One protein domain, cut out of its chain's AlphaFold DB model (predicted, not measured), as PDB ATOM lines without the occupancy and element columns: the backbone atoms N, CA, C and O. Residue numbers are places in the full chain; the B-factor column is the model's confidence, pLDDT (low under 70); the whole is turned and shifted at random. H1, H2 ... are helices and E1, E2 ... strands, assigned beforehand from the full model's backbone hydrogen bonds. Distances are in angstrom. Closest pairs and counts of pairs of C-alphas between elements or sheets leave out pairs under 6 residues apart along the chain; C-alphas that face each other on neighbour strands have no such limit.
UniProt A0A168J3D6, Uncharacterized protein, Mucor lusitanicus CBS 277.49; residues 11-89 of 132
ATOM      1  N   GLY A  11     159.837 339.459 259.666       52.50
ATOM      2  CA  GLY A  11     160.911 339.665 260.631       52.50
ATOM      3  C   GLY A  11     160.889 338.620 261.740       52.50
ATOM      4  O   GLY A  11     159.829 338.220 262.216       52.50
ATOM      5  N   GLU A  12     162.073 338.177 262.153       53.44
ATOM      6  CA  GLU A  12     162.274 337.301 263.307       53.44
ATOM      7  C   GLU A  12     163.154 338.046 264.321       53.44
ATOM      8  O   GLU A  12     164.210 338.567 263.962       53.44
ATOM      9  N   VAL A  13     162.708 338.133 265.580       55.59
ATOM     10  CA  VAL A  13     163.446 338.803 266.662       55.59
ATOM     11  C   VAL A  13     164.068 337.742 267.563       55.59
ATOM     12  O   VAL A  13     163.363 336.913 268.145       55.59
ATOM     13  N   LYS A  14     165.398 337.762 267.703       59.78
ATOM     14  CA  LYS A  14     166.142 336.841 268.579       59.78
ATOM     15  C   LYS A  14     166.883 337.592 269.682       59.78
ATOM     16  O   LYS A  14     167.488 338.639 269.452       59.78
ATOM     17  N   LYS A  15     166.884 337.014 270.889       57.22
ATOM     18  CA  LYS A  15     167.610 337.543 272.057       57.22
ATOM     19  C   LYS A  15     169.125 337.530 271.789       57.22
ATOM     20  O   LYS A  15     169.633 336.611 271.150       57.22
ATOM     21  N   GLY A  16     169.835 338.552 272.278       53.75
ATOM     22  CA  GLY A  16     171.173 338.985 271.834       53.75
ATOM     23  C   GLY A  16     172.361 338.015 271.942       53.75
ATOM     24  O   GLY A  16     173.476 338.419 271.637       53.75
ATOM     25  N   SER A  17     172.159 336.749 272.315       54.72
ATOM     26  CA  SER A  17     173.210 335.728 272.441       54.72
ATOM     27  C   SER A  17     173.119 334.615 271.388       54.72
ATOM     28  O   SER A  17     173.628 333.516 271.604       54.72
ATOM     29  N   ALA A  18     172.430 334.851 270.268       59.00
ATOM     30  CA  ALA A  18     172.344 333.873 269.189       59.00
ATOM     31  C   ALA A  18     173.743 333.568 268.619       59.00
ATOM     32  O   ALA A  18     174.403 334.460 268.075       59.00
ATOM     33  N   LEU A  19     174.170 332.303 268.739       65.75
ATOM     34  CA  LEU A  19     175.357 331.750 268.078       65.75
ATOM     35  C   LEU A  19     175.345 332.106 266.583       65.75
ATOM     36  O   LEU A  19     174.278 332.168 265.968       65.75
ATOM     37  N   TYR A  20     176.524 332.321 265.995       70.62
ATOM     38  CA  TYR A  20     176.684 332.660 264.573       70.62
ATOM     39  C   TYR A  20     175.868 331.731 263.657       70.62
ATOM     40  O   TYR A  20     175.124 332.201 262.796       70.62
ATOM     41  N   ASP A  21     175.897 330.427 263.932       74.44
ATOM     42  CA  ASP A  21     175.158 329.414 263.173       74.44
ATOM     43  C   ASP A  21     173.638 329.607 263.217       74.44
ATOM     44  O   ASP A  21     172.937 329.293 262.253       74.44
ATOM     45  N   LEU A  22     173.109 330.148 264.317       72.19
ATOM     46  CA  LEU A  22     171.685 330.445 264.446       72.19
ATOM     47  C   LEU A  22     171.303 331.649 263.578       72.19
ATOM     48  O   LEU A  22     170.302 331.586 262.873       72.19
ATOM     49  N   LYS A  23     172.150 332.688 263.536       71.75
ATOM     50  CA  LYS A  23     171.951 333.845 262.644       71.75
ATOM     51  C   LYS A  23     171.956 333.433 261.174       71.75
ATOM     52  O   LYS A  23     171.137 333.914 260.397       71.75
ATOM     53  N   VAL A  24     172.848 332.517 260.794       79.19
ATOM     54  CA  VAL A  24     172.900 331.980 259.426       79.19
ATOM     55  C   VAL A  24     171.626 331.199 259.096       79.19
ATOM     56  O   VAL A  24     171.036 331.425 258.042       79.19
ATOM     57  N   LYS A  25     171.162 330.320 259.993       80.56
ATOM     58  CA  LYS A  25     169.921 329.547 259.792       80.56
ATOM     59  C   LYS A  25     168.688 330.435 259.675       80.56
ATOM     60  O   LYS A  25     167.877 330.244 258.774       80.56
ATOM     61  N   ASP A  26     168.558 331.411 260.561       76.06
ATOM     62  CA  ASP A  26     167.431 332.337 260.557       76.06
ATOM     63  C   ASP A  26     167.474 333.237 259.307       76.06
ATOM     64  O   ASP A  26     166.452 333.430 258.651       76.06
ATOM     65  N   LYS A  27     168.665 333.672 258.870       77.50
ATOM     66  CA  LYS A  27     168.834 334.340 257.571       77.50
ATOM     67  C   LYS A  27     168.365 333.453 256.414       77.50
ATOM     68  O   LYS A  27     167.624 333.931 255.561       77.50
ATOM     69  N   MET A  28     168.750 332.175 256.379       82.50
ATOM     70  CA  MET A  28     168.282 331.246 255.339       82.50
ATOM     71  C   MET A  28     166.756 331.123 255.334       82.50
ATOM     72  O   MET A  28     166.147 331.172 254.268       82.50
ATOM     73  N   ARG A  29     166.124 331.055 256.512       82.69
ATOM     74  CA  ARG A  29     164.661 331.026 256.633       82.69
ATOM     75  C   ARG A  29     164.015 332.289 256.061       82.69
ATOM     76  O   ARG A  29     163.060 332.185 255.296       82.69
ATOM     77  N   VAL A  30     164.548 333.471 256.381       81.00
ATOM     78  CA  VAL A  30     164.073 334.745 255.812       81.00
ATOM     79  C   VAL A  30     164.180 334.725 254.285       81.00
ATOM     80  O   VAL A  30     163.220 335.069 253.601       81.00
ATOM     81  N   LEU A  31     165.298 334.245 253.730       82.06
ATOM     82  CA  LEU A  31     165.484 334.143 252.279       82.06
ATOM     83  C   LEU A  31     164.505 333.171 251.615       82.06
ATOM     84  O   LEU A  31     163.998 333.460 250.531       82.06
ATOM     85  N   GLU A  32     164.214 332.035 252.245       85.12
ATOM     86  CA  GLU A  32     163.212 331.092 251.744       85.12
ATOM     87  C   GLU A  32     161.811 331.706 251.721       85.12
ATOM     88  O   GLU A  32     161.081 331.532 250.743       85.12
ATOM     89  N   ILE A  33     161.445 332.451 252.768       84.88
ATOM     90  CA  ILE A  33     160.167 333.166 252.833       84.88
ATOM     91  C   ILE A  33     160.099 334.225 251.730       84.88
ATOM     92  O   ILE A  33     159.138 334.235 250.961       84.88
ATOM     93  N   MET A  34     161.148 335.038 251.579       85.31
ATOM     94  CA  MET A  34     161.237 336.041 250.515       85.31
ATOM     95  C   MET A  34     161.112 335.408 249.128       85.31
ATOM     96  O   MET A  34     160.395 335.929 248.276       85.31
ATOM     97  N   LYS A  35     161.752 334.256 248.895       85.81
ATOM     98  CA  LYS A  35     161.645 333.520 247.629       85.81
ATOM     99  C   LYS A  35     160.211 333.057 247.364       85.81
ATOM    100  O   LYS A  35     159.745 333.155 246.231       85.81
ATOM    101  N   ARG A  36     159.506 332.556 248.385       85.75
ATOM    102  CA  ARG A  36     158.095 332.149 248.263       85.75
ATOM    103  C   ARG A  36     157.189 333.343 247.975       85.75
ATOM    104  O   ARG A  36     156.374 333.258 247.063       85.75
ATOM    105  N   GLN A  37     157.366 334.452 248.692       84.38
ATOM    106  CA  GLN A  37     156.628 335.694 248.441       84.38
ATOM    107  C   GLN A  37     156.872 336.206 247.024       84.38
ATOM    108  O   GLN A  37     155.920 336.513 246.313       84.38
ATOM    109  N   LEU A  38     158.128 336.224 246.574       84.69
ATOM    110  CA  LEU A  38     158.473 336.630 245.217       84.69
ATOM    111  C   LEU A  38     157.835 335.713 244.167       84.69
ATOM    112  O   LEU A  38     157.319 336.199 243.167       84.69
ATOM    113  N   HIS A  39     157.829 334.397 244.398       85.69
ATOM    114  CA  HIS A  39     157.183 333.440 243.502       85.69
ATOM    115  C   HIS A  39     155.673 333.674 243.389       85.69
ATOM    116  O   HIS A  39     155.137 333.628 242.288       85.69
ATOM    117  N   ILE A  40     154.997 333.953 244.506       84.12
ATOM    118  CA  ILE A  40     153.570 334.298 244.503       84.12
ATOM    119  C   ILE A  40     153.359 335.619 243.755       84.12
ATOM    120  O   ILE A  40     152.514 335.688 242.870       84.12
ATOM    121  N   ARG A  41     154.164 336.650 244.040       82.69
ATOM    122  CA  ARG A  41     154.068 337.958 243.371       82.69
ATOM    123  C   ARG A  41     154.262 337.846 241.862       82.69
ATOM    124  O   ARG A  41     153.488 338.435 241.124       82.69
ATOM    125  N   LEU A  42     155.197 337.018 241.397       83.38
ATOM    126  CA  LEU A  42     155.403 336.746 239.969       83.38
ATOM    127  C   LEU A  42     154.148 336.236 239.246       83.38
ATOM    128  O   LEU A  42     154.008 336.477 238.054       83.38
ATOM    129  N   GLN A  43     153.243 335.536 239.938       84.00
ATOM    130  CA  GLN A  43     152.012 335.017 239.331       84.00
ATOM    131  C   GLN A  43     150.941 336.099 239.133       84.00
ATOM    132  O   GLN A  43     150.059 335.932 238.296       84.00
ATOM    133  N   TYR A  44     151.009 337.187 239.904       82.56
ATOM    134  CA  TYR A  44     149.976 338.228 239.941       82.56
ATOM    135  C   TYR A  44     150.474 339.615 239.522       82.56
ATOM    136  O   TYR A  44     149.653 340.518 239.354       82.56
ATOM    137  N   ALA A  45     151.786 339.789 239.366       79.12
ATOM    138  CA  ALA A  45     152.403 341.067 239.048       79.12
ATOM    139  C   ALA A  45     152.002 341.560 237.657       79.12
ATOM    140  O   ALA A  45     152.007 340.813 236.676       79.12
ATOM    141  N   ARG A  46     151.677 342.847 237.581       77.00
ATOM    142  CA  ARG A  46     151.331 343.559 236.346       77.00
ATOM    143  C   ARG A  46     152.541 344.237 235.722       77.00
ATOM    144  O   ARG A  46     152.563 344.448 234.512       77.00
ATOM    145  N   ASP A  47     153.536 344.557 236.542       74.31
ATOM    146  CA  ASP A  47     154.781 345.191 236.133       74.31
ATOM    147  C   ASP A  47     155.969 344.724 236.993       74.31
ATOM    148  O   ASP A  47     155.809 344.085 238.034       74.31
ATOM    149  N   GLU A  48     157.187 345.041 236.552       71.12
ATOM    150  CA  GLU A  48     158.427 344.672 237.250       71.12
ATOM    151  C   GLU A  48     158.583 345.333 238.624       71.12
ATOM    152  O   GLU A  48     159.286 344.802 239.488       71.12
ATOM    153  N   SER A  49     157.931 346.478 238.850       71.12
ATOM    154  CA  SER A  49     157.978 347.172 240.134       71.12
ATOM    155  C   SER A  49     157.216 346.415 241.220       71.12
ATOM    156  O   SER A  49     157.520 346.590 242.392       71.12
ATOM    157  N   GLU A  50     156.315 345.505 240.851       69.19
ATOM    158  CA  GLU A  50     155.591 344.628 241.778       69.19
ATOM    159  C   GLU A  50     156.364 343.332 242.112       69.19
ATOM    160  O   GLU A  50     156.003 342.590 243.031       69.19
ATOM    161  N   VAL A  51     157.477 343.061 241.416       78.12
ATOM    162  CA  VAL A  51     158.239 341.802 241.504       78.12
ATOM    163  C   VAL A  51     159.480 341.945 242.390       78.12
ATOM    164  O   VAL A  51     160.626 341.706 241.996       78.12
ATOM    165  N   PHE A  52     159.253 342.318 243.645       81.12
ATOM    166  CA  PHE A  52     160.287 342.290 244.679       81.12
ATOM    167  C   PHE A  52     159.747 341.741 245.999       81.12
ATOM    168  O   PHE A  52     158.541 341.705 246.221       81.12
ATOM    169  N   ALA A  53     160.644 341.316 246.881       80.94
ATOM    170  CA  ALA A  53     160.363 340.938 248.257       80.94
ATOM    171  C   ALA A  53     161.392 341.594 249.184       80.94
ATOM    172  O   ALA A  53     162.571 341.718 248.831       80.94
ATOM    173  N   LEU A  54     160.943 342.010 250.366       77.00
ATOM    174  CA  LEU A  54     161.773 342.611 251.406       77.00
ATOM    175  C   LEU A  54     161.779 341.709 252.639       77.00
ATOM    176  O   LEU A  54     160.743 341.180 253.037       77.00
ATOM    177  N   GLY A  55     162.951 341.555 253.241       75.19
ATOM    178  CA  GLY A  55     163.150 340.828 254.485       75.19
ATOM    179  C   GLY A  55     163.943 341.679 255.463       75.19
ATOM    180  O   GLY A  55     164.898 342.354 255.074       75.19
ATOM    181  N   LEU A  56     163.557 341.637 256.733       73.81
ATOM    182  CA  LEU A  56     164.245 342.338 257.811       73.81
ATOM    183  C   LEU A  56     164.701 341.311 258.846       73.81
ATOM    184  O   LEU A  56     163.901 340.535 259.360       73.81
ATOM    185  N   GLY A  57     165.992 341.293 259.159       71.19
ATOM    186  CA  GLY A  57     166.550 340.503 260.254       71.19
ATOM    187  C   GLY A  57     166.948 341.423 261.397       71.19
ATOM    188  O   GLY A  57     167.802 342.277 261.194       71.19
ATOM    189  N   ILE A  58     166.362 341.251 262.583       71.12
ATOM    190  CA  ILE A  58     166.696 342.053 263.768       71.12
ATOM    191  C   ILE A  58     167.490 341.180 264.746       71.12
ATOM    192  O   ILE A  58     166.977 340.204 265.299       71.12
ATOM    193  N   TRP A  59     168.756 341.531 264.967       69.19
ATOM    194  CA  TRP A  59     169.698 340.791 265.801       69.19
ATOM    195  C   TRP A  59     170.054 341.577 267.062       69.19
ATOM    196  O   TRP A  59     170.717 342.612 267.012       69.19
ATOM    197  N   GLY A  60     169.687 341.041 268.226       64.44
ATOM    198  CA  GLY A  60     169.925 341.738 269.487       64.44
ATOM    199  C   GLY A  60     169.031 342.967 269.623       64.44
ATOM    200  O   GLY A  60     167.869 342.928 269.232       64.44
ATOM    201  N   THR A  61     169.544 344.031 270.235       63.34
ATOM    202  CA  THR A  61     168.730 345.205 270.582       63.34
ATOM    203  C   THR A  61     168.638 346.229 269.454       63.34
ATOM    204  O   THR A  61     167.644 346.940 269.380       63.34
ATOM    205  N   ALA A  62     169.642 346.290 268.576       65.06
ATOM    206  CA  ALA A  62     169.821 347.411 267.652       65.06
ATOM    207  C   ALA A  62     170.048 347.001 266.195       65.06
ATOM    208  O   ALA A  62     169.740 347.762 265.287       65.06
ATOM    209  N   ALA A  63     170.657 345.843 265.944       68.81
ATOM    210  CA  ALA A  63     171.208 345.556 264.629       68.81
ATOM    211  C   ALA A  63     170.121 345.030 263.692       68.81
ATOM    212  O   ALA A  63     169.553 343.967 263.928       68.81
ATOM    213  N   VAL A  64     169.866 345.748 262.607       73.00
ATOM    214  CA  VAL A  64     168.915 345.381 261.567       73.00
ATOM    215  C   VAL A  64     169.660 345.141 260.272       73.00
ATOM    216  O   VAL A  64     170.312 346.024 259.724       73.00
ATOM    217  N   THR A  65     169.566 343.918 259.778       74.12
ATOM    218  CA  THR A  65     170.003 343.562 258.437       74.12
ATOM    219  C   THR A  65     168.805 343.604 257.517       74.12
ATOM    220  O   THR A  65     167.802 342.931 257.758       74.12
ATOM    221  N   CYS A  66     168.941 344.329 256.422       75.88
ATOM    222  CA  CYS A  66     167.890 344.427 255.436       75.88
ATOM    223  C   CYS A  66     168.253 343.641 254.184       75.88
ATOM    224  O   CYS A  66     169.397 343.618 253.729       75.88
ATOM    225  N   CYS A  67     167.259 342.937 253.669       78.56
ATOM    226  CA  CYS A  67     167.383 342.014 252.562       78.56
ATOM    227  C   CYS A  67     166.358 342.391 251.499       78.56
ATOM    228  O   CYS A  67     165.173 342.543 251.796       78.56
ATOM    229  N   ARG A  68     166.796 342.463 250.246       80.94
ATOM    230  CA  ARG A  68     165.934 342.663 249.086       80.94
ATOM    231  C   ARG A  68     166.143 341.532 248.096       80.94
ATOM    232  O   ARG A  68     167.267 341.142 247.794       80.94
ATOM    233  N   MET A  69     165.044 341.012 247.573       83.94
ATOM    234  CA  MET A  69     165.046 340.027 246.504       83.94
ATOM    235  C   MET A  69     164.188 340.556 245.358       83.94
ATOM    236  O   MET A  69     163.095 341.058 245.602       83.94
ATOM    237  N   ARG A  70     164.673 340.485 244.119       83.56
ATOM    238  CA  ARG A  70     163.915 340.884 242.922       83.56
ATOM    239  C   ARG A  70     164.137 339.892 241.795       83.56
ATOM    240  O   ARG A  70     165.207 339.291 241.721       83.56
ATOM    241  N   MET A  71     163.168 339.754 240.904       80.31
ATOM    242  CA  MET A  71     163.373 339.008 239.665       80.31
ATOM    243  C   MET A  71     163.850 339.966 238.575       80.31
ATOM    244  O   MET A  71     163.237 341.003 238.346       80.31
ATOM    245  N   ASP A  72     164.934 339.615 237.899       78.94
ATOM    246  CA  ASP A  72     165.281 340.195 236.608       78.94
ATOM    247  C   ASP A  72     164.561 339.375 235.534       78.94
ATOM    248  O   ASP A  72     164.972 338.251 235.227       78.94
ATOM    249  N   LEU A  73     163.453 339.907 235.007       75.38
ATOM    250  CA  LEU A  73     162.646 339.208 234.005       75.38
ATOM    251  C   LEU A  73     163.399 339.045 232.682       75.38
ATOM    252  O   LEU A  73     163.251 338.014 232.029       75.38
ATOM    253  N   SER A  74     164.253 340.008 232.323       80.19
ATOM    254  CA  SER A  74     165.029 339.968 231.077       80.19
ATOM    255  C   SER A  74     166.029 338.810 231.048       80.19
ATOM    256  O   SER A  74     166.279 338.215 230.000       80.19
ATOM    257  N   ARG A  75     166.583 338.462 232.215       79.38
ATOM    258  CA  ARG A  75     167.584 337.397 232.372       79.38
ATOM    259  C   ARG A  75     167.023 336.121 232.993       79.38
ATOM    260  O   ARG A  75     167.734 335.119 233.042       79.38
ATOM    261  N   GLY A  76     165.792 336.151 233.495       79.25
ATOM    262  CA  GLY A  76     165.182 335.029 234.205       79.25
ATOM    263  C   GLY A  76     165.887 334.682 235.522       79.25
ATOM    264  O   GLY A  76     165.837 333.530 235.950       79.25
ATOM    265  N   VAL A  77     166.576 335.640 236.157       79.62
ATOM    266  CA  VAL A  77     167.371 335.391 237.372       79.62
ATOM    267  C   VAL A  77     166.830 336.137 238.581       79.62
ATOM    268  O   VAL A  77     166.419 337.292 238.501       79.62
ATOM    269  N   CYS A  78     166.894 335.481 239.736       79.31
ATOM    270  CA  CYS A  78     166.586 336.104 241.011       79.31
ATOM    271  C   CYS A  78     167.832 336.818 241.552       79.31
ATOM    272  O   CYS A  78     168.872 336.195 241.769       79.31
ATOM    273  N   LEU A  79     167.725 338.125 241.765       81.81
ATOM    274  CA  LEU A  79     168.767 338.959 242.343       81.81
ATOM    275  C   LEU A  79     168.504 339.138 243.834       81.81
ATOM    276  O   LEU A  79     167.423 339.564 244.238       81.81
ATOM    277  N   TYR A  80     169.522 338.846 244.635       81.31
ATOM    278  CA  TYR A  80     169.527 339.078 246.070       81.31
ATOM    279  C   TYR A  80     170.515 340.190 246.408       81.31
ATOM    280  O   TYR A  80     171.674 340.147 245.997       81.31
ATOM    281  N   LEU A  81     170.039 341.175 247.160       76.25
ATOM    282  CA  LEU A  81     170.813 342.293 247.672       76.25
ATOM    283  C   LEU A  81     170.657 342.304 249.187       76.25
ATOM    284  O   LEU A  81     169.546 342.205 249.712       76.25
ATOM    285  N   GLN A  82     171.779 342.403 249.882       74.88
ATOM    286  CA  GLN A  82     171.801 342.625 251.315       74.88
ATOM    287  C   GLN A  82     172.480 343.960 251.549       74.88
ATOM    288  O   GLN A  82     173.612 344.141 251.100       74.88
ATOM    289  N   ASP A  83     171.799 344.851 252.254       69.88
ATOM    290  CA  ASP A  83     172.398 346.108 252.671       69.88
ATOM    291  C   ASP A  83     173.194 345.926 253.965       69.88
ATOM    292  O   ASP A  83     173.064 344.925 254.694       69.88
ATOM    293  N   ASP A  84     174.048 346.911 254.230       66.12
ATOM    294  CA  ASP A  84     174.822 346.979 255.457       66.12
ATOM    295  C   ASP A  84     173.904 346.984 256.683       66.12
ATOM    296  O   ASP A  84     172.743 347.394 256.651       66.12
ATOM    297  N   THR A  85     174.435 346.469 257.790       66.94
ATOM    298  CA  THR A  85     173.671 346.376 259.033       66.94
ATOM    299  C   THR A  85     173.433 347.769 259.592       66.94
ATOM    300  O   THR A  85     174.367 348.483 259.952       66.94
ATOM    301  N   LEU A  86     172.164 348.133 259.696       66.94
ATOM    302  CA  LEU A  86     171.716 349.381 260.278       66.94
ATOM    303  C   LEU A  86     171.581 349.196 261.779       66.94
ATOM    304  O   LEU A  86     171.057 348.191 262.250       66.94
ATOM    305  N   THR A  87     172.061 350.164 262.545       65.06
ATOM    306  CA  THR A  87     171.855 350.169 263.993       65.06
ATOM    307  C   THR A  87     170.635 351.029 264.276       65.06
ATOM    308  O   THR A  87     170.701 352.251 264.162       65.06
ATOM    309  N   LEU A  88     169.509 350.398 264.600       64.31
ATOM    310  CA  LEU A  88     168.350 351.106 265.116       64.31
ATOM    311  C   LEU A  88     168.696 351.727 266.473       64.31
ATOM    312  O   LEU A  88     169.377 351.089 267.282       64.31
ATOM    313  N   PRO A  89     168.215 352.948 266.750       57.72
ATOM    314  CA  PRO A  89     168.349 353.537 268.071       57.72
ATOM    315  C   PRO A  89     167.669 352.623 269.099       57.72
ATOM    316  O   PRO A  89     166.470 352.358 269.024       57.72
TER     317      PRO A  89
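Overview. This is residues 11 to 89 of the 132 residues of an uncharacterized protein of Mucor lusitanicus CBS 277.49 (UniProt A0A168J3D6). A twisted sheet of four strands has one long helix, H1, packed over one face, while the other face has no named helix over it. H1 and the long hairpin of E2 and E3 stretch along the longest axis; the short strand E1 lies at one edge of the sheet beside the later part of E2, and E4 lies at the other edge. The printed part has 79 residues, with one named helix and four named strands in the order E1, H1, E2, E3, E4, and its class is mixed, helices and strands. Across the mixed sheet the order is E1, E2, E3, E4, with E1 and E2 parallel and the other neighbours antiparallel. The whole is elongated, spanning 42 by 24 by 19 A, and only just loose, close to compact, with a radius of gyration of the C-alphas of 14.0 A.

Along the chain. The printed part begins with E1, residues 11 to 14, 9.9 A from first to last C-alpha, and C-alpha 11 is at (160.911, 339.665, 260.631). After a tight link of five residues comes H1, residues 20 to 44, which measures 36.8 A from C-alpha 20 at (176.684, 332.660, 264.573) to C-alpha 44 at (149.976, 338.228, 239.941). A short link of seven residues joins it to E2, residues 52 to 59, 23.2 A long. A tight link of three residues joins E2 to E3, residues 63 to 72, the longest strand, with 10 residues and 29.1 A. Four residues make the tight link to E4, residues 77 to 82, 16.3 A long, which ends with C-alpha 82 at (171.801, 342.625, 251.315).

Arrangement. E1 and E4 are the edge strands of the sheet, and E2 and E3 are inner strands. E1 and E2 are parallel at 13 degrees; C-alphas 11 and 56 face each other at 5.1 A, but no backbone N and O across this pair are within hydrogen-bond range. E1, H1 and E2 form a strand-helix-strand unit, two parallel neighbour strands with a helix between them in the chain, and its crossover is right-handed. E2 and E3 form an antiparallel hairpin at 163 degrees, with N 55 and O 67 within hydrogen-bond range at 2.8 A, as are N 65 and O 57 at 2.8 A. E3 and E4 form a second antiparallel hairpin at 163 degrees, where N 70 and O 79 are 2.9 A apart and N 81 and O 68 are 2.8 A apart. E2, E3 and E4 are a meander, each strand the antiparallel neighbour of the one before. H1 is on the sheet, and the two make two layers, a helix on one face of a sheet. The closest C-alphas of H1 and E2 are those of Met 34 and Ala 53, 5.5 A apart. Those of H1 and E3 are at Met 34 and Met 69, 6.8 A apart. H1 and E4 are near each other, with 5 pairs of C-alphas within 10 A. E1 is apart from E3 and from E4. In H1, 19 of 21 O i to N i+4 pairs are within hydrogen-bond range.

Size, cuts and confidence. The two C-alphas farthest apart are those of Ser 17 and Arg 46, at 42.9 A. The printed part, residues 11 to 89, has no cut, and no link between named elements is long. After E4, residues 86 to 87 pair antiparallel with residues 63 to 64 of E3. The mean pLDDT of the printed part is 74.4; residues 11 to 19, residue 50, residues 59 to 63 and residues 83 to 89 are under 70. E1 has a mean of 55.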